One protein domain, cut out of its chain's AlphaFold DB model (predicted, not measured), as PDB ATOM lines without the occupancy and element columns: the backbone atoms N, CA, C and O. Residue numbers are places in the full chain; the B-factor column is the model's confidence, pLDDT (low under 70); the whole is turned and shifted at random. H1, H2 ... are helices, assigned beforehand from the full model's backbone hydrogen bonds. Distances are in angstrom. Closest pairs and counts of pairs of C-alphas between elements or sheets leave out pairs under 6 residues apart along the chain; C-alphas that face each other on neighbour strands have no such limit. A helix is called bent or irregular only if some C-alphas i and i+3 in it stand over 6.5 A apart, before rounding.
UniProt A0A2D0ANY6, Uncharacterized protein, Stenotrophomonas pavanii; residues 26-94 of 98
ATOM      1  N   PRO A  26     191.907 276.100 146.547       82.31
ATOM      2  CA  PRO A  26     192.200 275.624 147.893       82.31
ATOM      3  C   PRO A  26     191.846 274.140 148.005       82.31
ATOM      4  O   PRO A  26     190.796 273.704 147.519       82.31
ATOM      5  N   ALA A  27     192.709 273.357 148.645       81.94
ATOM      6  CA  ALA A  27     192.407 271.967 148.943       81.94
ATOM      7  C   ALA A  27     191.344 271.916 150.055       81.94
ATOM      8  O   ALA A  27     191.625 272.215 151.204       81.94
ATOM      9  N   GLN A  28     190.093 271.589 149.715       76.56
ATOM     10  CA  GLN A  28     188.985 271.602 150.688       76.56
ATOM     11  C   GLN A  28     188.826 270.289 151.480       76.56
ATOM     12  O   GLN A  28     188.066 270.245 152.443       76.56
ATOM     13  N   CYS A  29     189.511 269.213 151.077       74.12
ATOM     14  CA  CYS A  29     189.365 267.865 151.656       74.12
ATOM     15  C   CYS A  29     190.702 267.242 152.093       74.12
ATOM     16  O   CYS A  29     190.777 266.038 152.343       74.12
ATOM     17  N   ASP A  30     191.770 268.033 152.153       78.00
ATOM     18  CA  ASP A  30     193.113 267.585 152.523       78.00
ATOM     19  C   ASP A  30     193.192 267.128 153.986       78.00
ATOM     20  O   ASP A  30     193.884 266.155 154.285       78.00
ATOM     21  N   ALA A  31     192.403 267.744 154.873       79.88
ATOM     22  CA  ALA A  31     192.304 267.379 156.282       79.88
ATOM     23  C   ALA A  31     192.015 265.883 156.492       79.88
ATOM     24  O   ALA A  31     192.528 265.274 157.429       79.88
ATOM     25  N   MET A  32     191.257 265.252 155.586       82.38
ATOM     26  CA  MET A  32     190.979 263.815 155.656       82.38
ATOM     27  C   MET A  32     192.224 262.963 155.372       82.38
ATOM     28  O   MET A  32     192.356 261.862 155.898       82.38
ATOM     29  N   CYS A  33     193.150 263.478 154.568       87.88
ATOM     30  CA  CYS A  33     194.407 262.816 154.240       87.88
ATOM     31  C   CYS A  33     195.513 263.046 155.268       87.88
ATOM     32  O   CYS A  33     196.471 262.281 155.274       87.88
ATOM     33  N   PHE A  34     195.377 264.049 156.138       85.56
ATOM     34  CA  PHE A  34     196.304 264.314 157.244       85.56
ATOM     35  C   PHE A  34     195.788 263.838 158.606       85.56
ATOM     36  O   PHE A  34     196.515 263.916 159.598       85.56
ATOM     37  N   ARG A  35     194.554 263.321 158.671       87.56
ATOM     38  CA  ARG A  35     193.993 262.741 159.893       87.56
ATOM     39  C   ARG A  35     194.796 261.496 160.310       87.56
ATOM     40  O   ARG A  35     195.173 260.698 159.443       87.56
ATOM     41  N   PRO A  36     195.070 261.298 161.613       86.44
ATOM     42  CA  PRO A  36     195.621 260.038 162.100       86.44
ATOM     43  C   PRO A  36     194.683 258.865 161.790       86.44
ATOM     44  O   PRO A  36     193.484 259.022 161.580       86.44
ATOM     45  N   CYS A  37     195.252 257.664 161.769       87.31
ATOM     46  CA  CYS A  37     194.518 256.446 161.435       87.31
ATOM     47  C   CYS A  37     193.499 256.004 162.483       87.31
ATOM     48  O   CYS A  37     192.555 255.294 162.147       87.31
ATOM     49  N   VAL A  38     193.737 256.377 163.737       87.50
ATOM     50  CA  VAL A  38     192.875 256.117 164.887       87.50
ATOM     51  C   VAL A  38     193.030 257.318 165.812       87.50
ATOM     52  O   VAL A  38     194.159 257.644 166.192       87.50
ATOM     53  N   ASP A  39     191.927 257.975 166.155       85.50
ATOM     54  CA  ASP A  39     191.910 259.024 167.172       85.50
ATOM     55  C   ASP A  39     191.729 258.459 168.585       85.50
ATOM     56  O   ASP A  39     191.312 257.315 168.799       85.50
ATOM     57  N   ALA A  40     192.038 259.282 169.587       82.19
ATOM     58  CA  ALA A  40     191.810 258.923 170.979       82.19
ATOM     59  C   ALA A  40     190.323 258.593 171.216       82.19
ATOM     60  O   ALA A  40     189.447 259.426 170.990       82.19
ATOM     61  N   GLY A  41     190.051 257.377 171.697       81.06
ATOM     62  CA  GLY A  41     188.695 256.901 171.990       81.06
ATOM     63  C   GLY A  41     187.926 256.333 170.792       81.06
ATOM     64  O   GLY A  41     186.771 255.948 170.960       81.06
ATOM     65  N   GLU A  42     188.531 256.247 169.605       86.75
ATOM     66  CA  GLU A  42     187.894 255.661 168.422       86.75
ATOM     67  C   GLU A  42     187.911 254.119 168.473       86.75
ATOM     68  O   GLU A  42     188.942 253.498 168.747       86.75
ATOM     69  N   ASP A  43     186.761 253.479 168.214       87.69
ATOM     70  CA  ASP A  43     186.664 252.012 168.163       87.69
ATOM     71  C   ASP A  43     187.336 251.483 166.887       87.69
ATOM     72  O   ASP A  43     186.861 251.676 165.769       87.69
ATOM     73  N   THR A  44     188.438 250.755 167.059       85.81
ATOM     74  CA  THR A  44     189.178 250.112 165.959       85.81
ATOM     75  C   THR A  44     188.448 248.898 165.364       85.81
ATOM     76  O   THR A  44     188.861 248.348 164.330       85.81
ATOM     77  N   GLY A  45     187.384 248.434 166.028       87.94
ATOM     78  CA  GLY A  45     186.626 247.234 165.692       87.94
ATOM     79  C   GLY A  45     187.383 245.929 165.944       87.94
ATOM     80  O   GLY A  45     186.867 244.868 165.602       87.94
ATOM     81  N   VAL A  46     188.598 245.979 166.504       87.50
ATOM     82  CA  VAL A  46     189.331 244.782 166.936       87.50
ATOM     83  C   VAL A  46     188.784 244.352 168.289       87.50
ATOM     84  O   VAL A  46     188.651 245.166 169.200       87.50
ATOM     85  N   ARG A  47     188.433 243.073 168.414       85.25
ATOM     86  CA  ARG A  47     187.783 242.525 169.606       85.25
ATOM     87  C   ARG A  47     188.601 241.371 170.163       85.25
ATOM     88  O   ARG A  47     189.127 240.561 169.405       85.25
ATOM     89  N   VAL A  48     188.665 241.292 171.488       84.12
ATOM     90  CA  VAL A  48     189.108 240.089 172.195       84.12
ATOM     91  C   VAL A  48     187.950 239.096 172.146       84.12
ATOM     92  O   VAL A  48     186.843 239.426 172.565       84.12
ATOM     93  N   THR A  49     188.185 237.906 171.600       82.44
ATOM     94  CA  THR A  49     187.180 236.830 171.520       82.44
ATOM     95  C   THR A  49     187.365 235.755 172.589       82.44
ATOM     96  O   THR A  49     186.492 234.906 172.744       82.44
ATOM     97  N   ALA A  50     188.485 235.783 173.315       82.69
ATOM     98  CA  ALA A  50     188.796 234.839 174.382       82.69
ATOM     99  C   ALA A  50     188.005 235.140 175.670       82.69
ATOM    100  O   ALA A  50     187.610 236.283 175.912       82.69
ATOM    101  N   ASP A  51     187.787 234.110 176.496       84.19
ATOM    102  CA  ASP A  51     187.115 234.243 177.793       84.19
ATOM    103  C   ASP A  51     187.985 235.068 178.760       84.19
ATOM    104  O   ASP A  51     189.081 234.629 179.106       84.19
ATOM    105  N   PRO A  52     187.523 236.237 179.242       81.75
ATOM    106  CA  PRO A  52     188.302 237.059 180.163       81.75
ATOM    107  C   PRO A  52     188.569 236.385 181.519       81.75
ATOM    108  O   PRO A  52     189.472 236.823 182.235       81.75
ATOM    109  N   ALA A  53     187.806 235.351 181.893       86.62
ATOM    110  CA  ALA A  53     188.026 234.582 183.116       86.62
ATOM    111  C   ALA A  53     189.116 233.503 182.969       86.62
ATOM    112  O   ALA A  53     189.605 232.991 183.979       86.62
ATOM    113  N   ALA A  54     189.510 233.161 181.741       86.38
ATOM    114  CA  ALA A  54     190.546 232.174 181.479       86.38
ATOM    115  C   ALA A  54     191.938 232.825 181.548       86.38
ATOM    116  O   ALA A  54     192.193 233.863 180.939       86.38
ATOM    117  N   ALA A  55     192.856 232.236 182.318       82.31
ATOM    118  CA  ALA A  55     194.183 232.816 182.537       82.31
ATOM    119  C   ALA A  55     195.017 232.889 181.242       82.31
ATOM    120  O   ALA A  55     195.704 233.878 181.005       82.31
ATOM    121  N   ASP A  56     194.893 231.881 180.379       82.75
ATOM    122  CA  ASP A  56     195.567 231.778 179.079       82.75
ATOM    123  C   ASP A  56     195.012 232.746 178.020       82.75
ATOM    124  O   ASP A  56     195.679 233.029 177.020       82.75
ATOM    125  N   ALA A  57     193.815 233.304 178.224       81.38
ATOM    126  CA  ALA A  57     193.265 234.333 177.347       81.38
ATOM    127  C   ALA A  57     194.133 235.596 177.351       81.38
ATOM    128  O   ALA A  57     194.366 236.189 176.298       81.38
ATOM    129  N   TRP A  58     194.656 235.985 178.514       78.56
ATOM    130  CA  TRP A  58     195.469 237.193 178.666       78.56
ATOM    131  C   TRP A  58     196.849 237.061 178.021       78.56
ATOM    132  O   TRP A  58     197.338 238.028 177.434       78.56
ATOM    133  N   ASP A  59     197.423 235.857 178.037       77.50
ATOM    134  CA  ASP A  59     198.699 235.564 177.379       77.50
ATOM    135  C   ASP A  59     198.591 235.671 175.846       77.50
ATOM    136  O   ASP A  59     199.522 236.116 175.174       77.50
ATOM    137  N   ASN A  60     197.426 235.333 175.284       68.44
ATOM    138  CA  ASN A  60     197.193 235.309 173.837       68.44
ATOM    139  C   ASN A  60     196.656 236.634 173.258       68.44
ATOM    140  O   ASN A  60     196.756 236.857 172.048       68.44
ATOM    141  N   ILE A  61     196.162 237.560 174.093       72.69
ATOM    142  CA  ILE A  61     195.745 238.912 173.658       72.69
ATOM    143  C   ILE A  61     196.892 239.643 172.945       72.69
ATOM    144  O   ILE A  61     196.671 240.322 171.939       72.69
ATOM    145  N   GLY A  62     198.123 239.477 173.436       68.06
ATOM    146  CA  GLY A  62     199.317 240.078 172.843       68.06
ATOM    147  C   GLY A  62     199.624 239.592 171.422       68.06
ATOM    148  O   GLY A  62     200.308 240.297 170.686       68.06
ATOM    149  N   GLY A  63     199.121 238.423 171.019       71.94
ATOM    150  CA  GLY A  63     199.301 237.886 169.671       71.94
ATOM    151  C   GLY A  63     198.243 238.412 168.705       71.94
ATOM    152  O   GLY A  63     198.545 239.176 167.786       71.94
ATOM    153  N   ASP A  64     196.987 238.038 168.939       78.12
ATOM    154  CA  ASP A  64     195.921 238.228 167.952       78.12
ATOM    155  C   ASP A  64     195.426 239.671 167.868       78.12
ATOM    156  O   ASP A  64     195.217 240.200 166.773       78.12
ATOM    157  N   VAL A  65     195.243 240.337 169.010       84.75
ATOM    158  CA  VAL A  65     194.712 241.708 169.039       84.75
ATOM    159  C   VAL A  65     195.774 242.693 168.580       84.75
ATOM    160  O   VAL A  65     195.503 243.546 167.734       84.75
ATOM    161  N   VAL A  66     197.001 242.555 169.088       85.88
ATOM    162  CA  VAL A  66     198.115 243.431 168.701       85.88
ATOM    163  C   VAL A  66     198.446 243.260 167.222       85.88
ATOM    164  O   VAL A  66     198.616 244.264 166.532       85.88
ATOM    165  N   GLY A  67     198.476 242.024 166.708       88.12
ATOM    166  CA  GLY A  67     198.707 241.755 165.289       88.12
ATOM    167  C   GLY A  67     197.656 242.413 164.390       88.12
ATOM    168  O   GLY A  67     198.002 243.158 163.472       88.12
ATOM    169  N   GLN A  68     196.370 242.230 164.700       88.75
ATOM    170  CA  GLN A  68     195.271 242.842 163.941       88.75
ATOM    171  C   GLN A  68     195.290 244.376 163.994       88.75
ATOM    172  O   GLN A  68     195.068 245.038 162.974       88.75
ATOM    173  N   LEU A  69     195.562 244.957 165.166       90.25
ATOM    174  CA  LEU A  69     195.715 246.405 165.319       90.25
ATOM    175  C   LEU A  69     196.894 246.923 164.492       90.25
ATOM    176  O   LEU A  69     196.748 247.907 163.764       90.25
ATOM    177  N   ALA A  70     198.040 246.240 164.546       90.19
ATOM    178  CA  ALA A  70     199.224 246.602 163.778       90.19
ATOM    179  C   ALA A  70     198.966 246.538 162.265       90.19
ATOM    180  O   ALA A  70     199.387 247.435 161.534       90.19
ATOM    181  N   ASP A  71     198.248 245.527 161.777       90.62
ATOM    182  CA  ASP A  71     197.892 245.393 160.359       90.62
ATOM    183  C   ASP A  71     196.964 246.508 159.880       90.62
ATOM    184  O   ASP A  71     197.192 247.109 158.821       90.62
ATOM    185  N   LYS A  72     195.940 246.831 160.677       89.88
ATOM    186  CA  LYS A  72     195.020 247.940 160.397       89.88
ATOM    187  C   LYS A  72     195.756 249.276 160.364       89.88
ATOM    188  O   LYS A  72     195.589 250.031 159.404       89.88
ATOM    189  N   LEU A  73     196.605 249.536 161.359       91.56
ATOM    190  CA  LEU A  73     197.414 250.752 161.428       91.56
ATOM    191  C   LEU A  73     198.365 250.857 160.235       91.56
ATOM    192  O   LEU A  73     198.348 251.873 159.547       91.56
ATOM    193  N   ARG A  74     199.116 249.794 159.912       92.00
ATOM    194  CA  ARG A  74     200.014 249.766 158.742       92.00
ATOM    195  C   ARG A  74     199.272 250.056 157.440       92.00
ATOM    196  O   ARG A  74     199.741 250.853 156.628       92.00
ATOM    197  N   THR A  75     198.116 249.422 157.246       91.00
ATOM    198  CA  THR A  75     197.288 249.610 156.047       91.00
ATOM    199  C   THR A  75     196.796 251.047 155.936       91.00
ATOM    200  O   THR A  75     196.890 251.653 154.867       91.00
ATOM    201  N   CYS A  76     196.284 251.607 157.031       91.94
ATOM    202  CA  CYS A  76     195.831 252.985 157.038       91.94
ATOM    203  C   CYS A  76     196.991 253.961 156.790       91.94
ATOM    204  O   CYS A  76     196.872 254.823 155.922       91.94
ATOM    205  N   ASP A  77     198.138 253.787 157.449       93.50
ATOM    206  CA  ASP A  77     199.289 254.679 157.282       93.50
ATOM    207  C   ASP A  77     199.834 254.661 155.852       93.50
ATOM    208  O   ASP A  77     200.237 255.699 155.322       93.50
ATOM    209  N   ALA A  78     199.827 253.497 155.198       93.62
ATOM    210  CA  ALA A  78     200.204 253.392 153.794       93.62
ATOM    211  C   ALA A  78     199.262 254.215 152.895       93.62
ATOM    212  O   ALA A  78     199.725 254.959 152.028       93.62
ATOM    213  N   ARG A  79     197.946 254.130 153.130       90.75
ATOM    214  CA  ARG A  79     196.930 254.903 152.393       90.75
ATOM    215  C   ARG A  79     197.039 256.399 152.672       90.75
ATOM    216  O   ARG A  79     196.995 257.188 151.730       90.75
ATOM    217  N   ARG A  80     197.243 256.778 153.936       93.44
ATOM    218  CA  ARG A  80     197.464 258.161 154.367       93.44
ATOM    219  C   ARG A  80     198.654 258.763 153.627       93.44
ATOM    220  O   ARG A  80     198.484 259.713 152.872       93.44
ATOM    221  N   LYS A  81     199.828 258.124 153.711       93.38
ATOM    222  CA  LYS A  81     201.045 258.554 152.998       93.38
ATOM    223  C   LYS A  81     200.831 258.672 151.491       93.38
ATOM    224  O   LYS A  81     201.327 259.617 150.882       93.38
ATOM    225  N   ALA A  82     200.097 257.741 150.879       93.44
ATOM    226  CA  ALA A  82     199.780 257.814 149.456       93.44
ATOM    227  C   ALA A  82     198.906 259.036 149.120       93.44
ATOM    228  O   ALA A  82     199.191 259.727 148.138       93.44
ATOM    229  N   CYS A  83     197.890 259.344 149.937       93.50
ATOM    230  CA  CYS A  83     197.092 260.550 149.736       93.50
ATOM    231  C   CYS A  83     197.924 261.824 149.934       93.50
ATOM    232  O   CYS A  83     197.921 262.693 149.063       93.50
ATOM    233  N   GLU A  84     198.696 261.916 151.020       93.25
ATOM    234  CA  GLU A  84     199.565 263.068 151.289       93.25
ATOM    235  C   GLU A  84     200.543 263.317 150.135       93.25
ATOM    236  O   GLU A  84     200.722 264.450 149.689       93.25
ATOM    237  N   GLN A  85     201.159 262.257 149.603       94.50
ATOM    238  CA  GLN A  85     202.041 262.361 148.443       94.50
ATOM    239  C   GLN A  85     201.300 262.838 147.192       94.50
ATOM    240  O   GLN A  85     201.859 263.617 146.422       94.50
ATOM    241  N   CYS A  86     200.064 262.386 146.973       92.94
ATOM    242  CA  CYS A  86     199.241 262.848 145.859       92.94
ATOM    243  C   CYS A  86     198.962 264.353 145.968       92.94
ATOM    244  O   CYS A  86     199.248 265.100 145.032       92.94
ATOM    245  N   LEU A  87     198.502 264.809 147.134       93.25
ATOM    246  CA  LEU A  87     198.206 266.217 147.392       93.25
ATOM    247  C   LEU A  87     199.448 267.101 147.234       93.25
ATOM    248  O   LEU A  87     199.411 268.087 146.502       93.25
ATOM    249  N   ARG A  88     200.590 266.689 147.796       93.00
ATOM    250  CA  ARG A  88     201.870 267.397 147.618       93.00
ATOM    251  C   ARG A  88     202.303 267.477 146.152       93.00
ATOM    252  O   ARG A  88     202.867 268.482 145.736       93.00
ATOM    253  N   ARG A  89     202.043 266.440 145.343       93.25
ATOM    254  CA  ARG A  89     202.332 266.467 143.894       93.25
ATOM    255  C   ARG A  89     201.416 267.429 143.140       93.25
ATOM    256  O   ARG A  89     201.874 268.041 142.178       93.25
ATOM    257  N   LEU A  90     200.145 267.536 143.526       91.25
ATOM    258  CA  LEU A  90     199.198 268.474 142.916       91.25
ATOM    259  C   LEU A  90     199.546 269.925 143.264       91.25
ATOM    260  O   LEU A  90     199.533 270.778 142.376       91.25
ATOM    261  N   ASP A  91     199.927 270.183 144.514       92.25
ATOM    262  CA  ASP A  91     200.407 271.493 144.963       92.25
ATOM    263  C   ASP A  91     201.699 271.896 144.229       92.25
ATOM    264  O   ASP A  91     201.765 272.957 143.609       92.25
ATOM    265  N   ALA A  92     202.674 270.982 144.130       92.44
ATOM    266  CA  ALA A  92     203.915 271.207 143.379       92.44
ATOM    267  C   ALA A  92     203.695 271.483 141.876       92.44
ATOM    268  O   ALA A  92     204.531 272.114 141.229       92.44
ATOM    269  N   LYS A  93     202.574 271.024 141.305       90.56
ATOM    270  CA  LYS A  93     202.170 271.297 139.917       90.56
ATOM    271  C   LYS A  93     201.318 272.562 139.767       90.56
ATOM    272  O   LYS A  93     200.830 272.816 138.670       90.56
ATOM    273  N   ASN A  94     201.155 273.356 140.829       88.12
ATOM    274  CA  ASN A  94     200.289 274.538 140.879       88.12
ATOM    275  C   ASN A  94     198.816 274.236 140.539       88.12
ATOM    276  O   ASN A  94     198.123 275.094 139.999       88.12
TER     277      ASN A  94
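What this domain is: This is residues 26 to 94 of the 98 residues of an uncharacterized protein of Stenotrophomonas pavanii (UniProt A0A2D0ANY6). What shape is this? From residue 26 an unwound stretch with the short helix H1 runs beside one long helix, H2, which folds back along it; residues 51 to 56 stick out at the turn. What is it built of? The 69 printed residues hold H1, then H2, with no named strand: all helix. How large is it? It is an extended rod of 59 by 19 by 12 A, with radius of gyration of the C-alphas 17.7 A.

How they stand to each other: Do the helices meet? H1, residues 31 to 34, touches H2, residues 55 to 92, at residues 80 to 84 alone; the closest C-alphas, Cys 33 and Arg 80, are 5.6 A apart. Are their backbones helical? H2 has 30 of 34 O i to N i+4 pairs within hydrogen-bond range; H1 is too short for such a pair.

Where its parts are: Where does H1 begin? C-alpha 31 is at (192.304, 267.379, 156.282). How does H2 run? It measures 55.7 A, kinks by 26 degrees near residue 62, and ends with C-alpha 92 at (203.915, 271.207, 143.379). Is it bent? It is neither bent nor irregular, but only just: C-alphas 59 and 62 are 6.4 A apart.

The domain as a whole: Is anything missing? The printed part has no cut; the 20-residue link is long. Where is confidence low? Residues 60 and 62 are under 70.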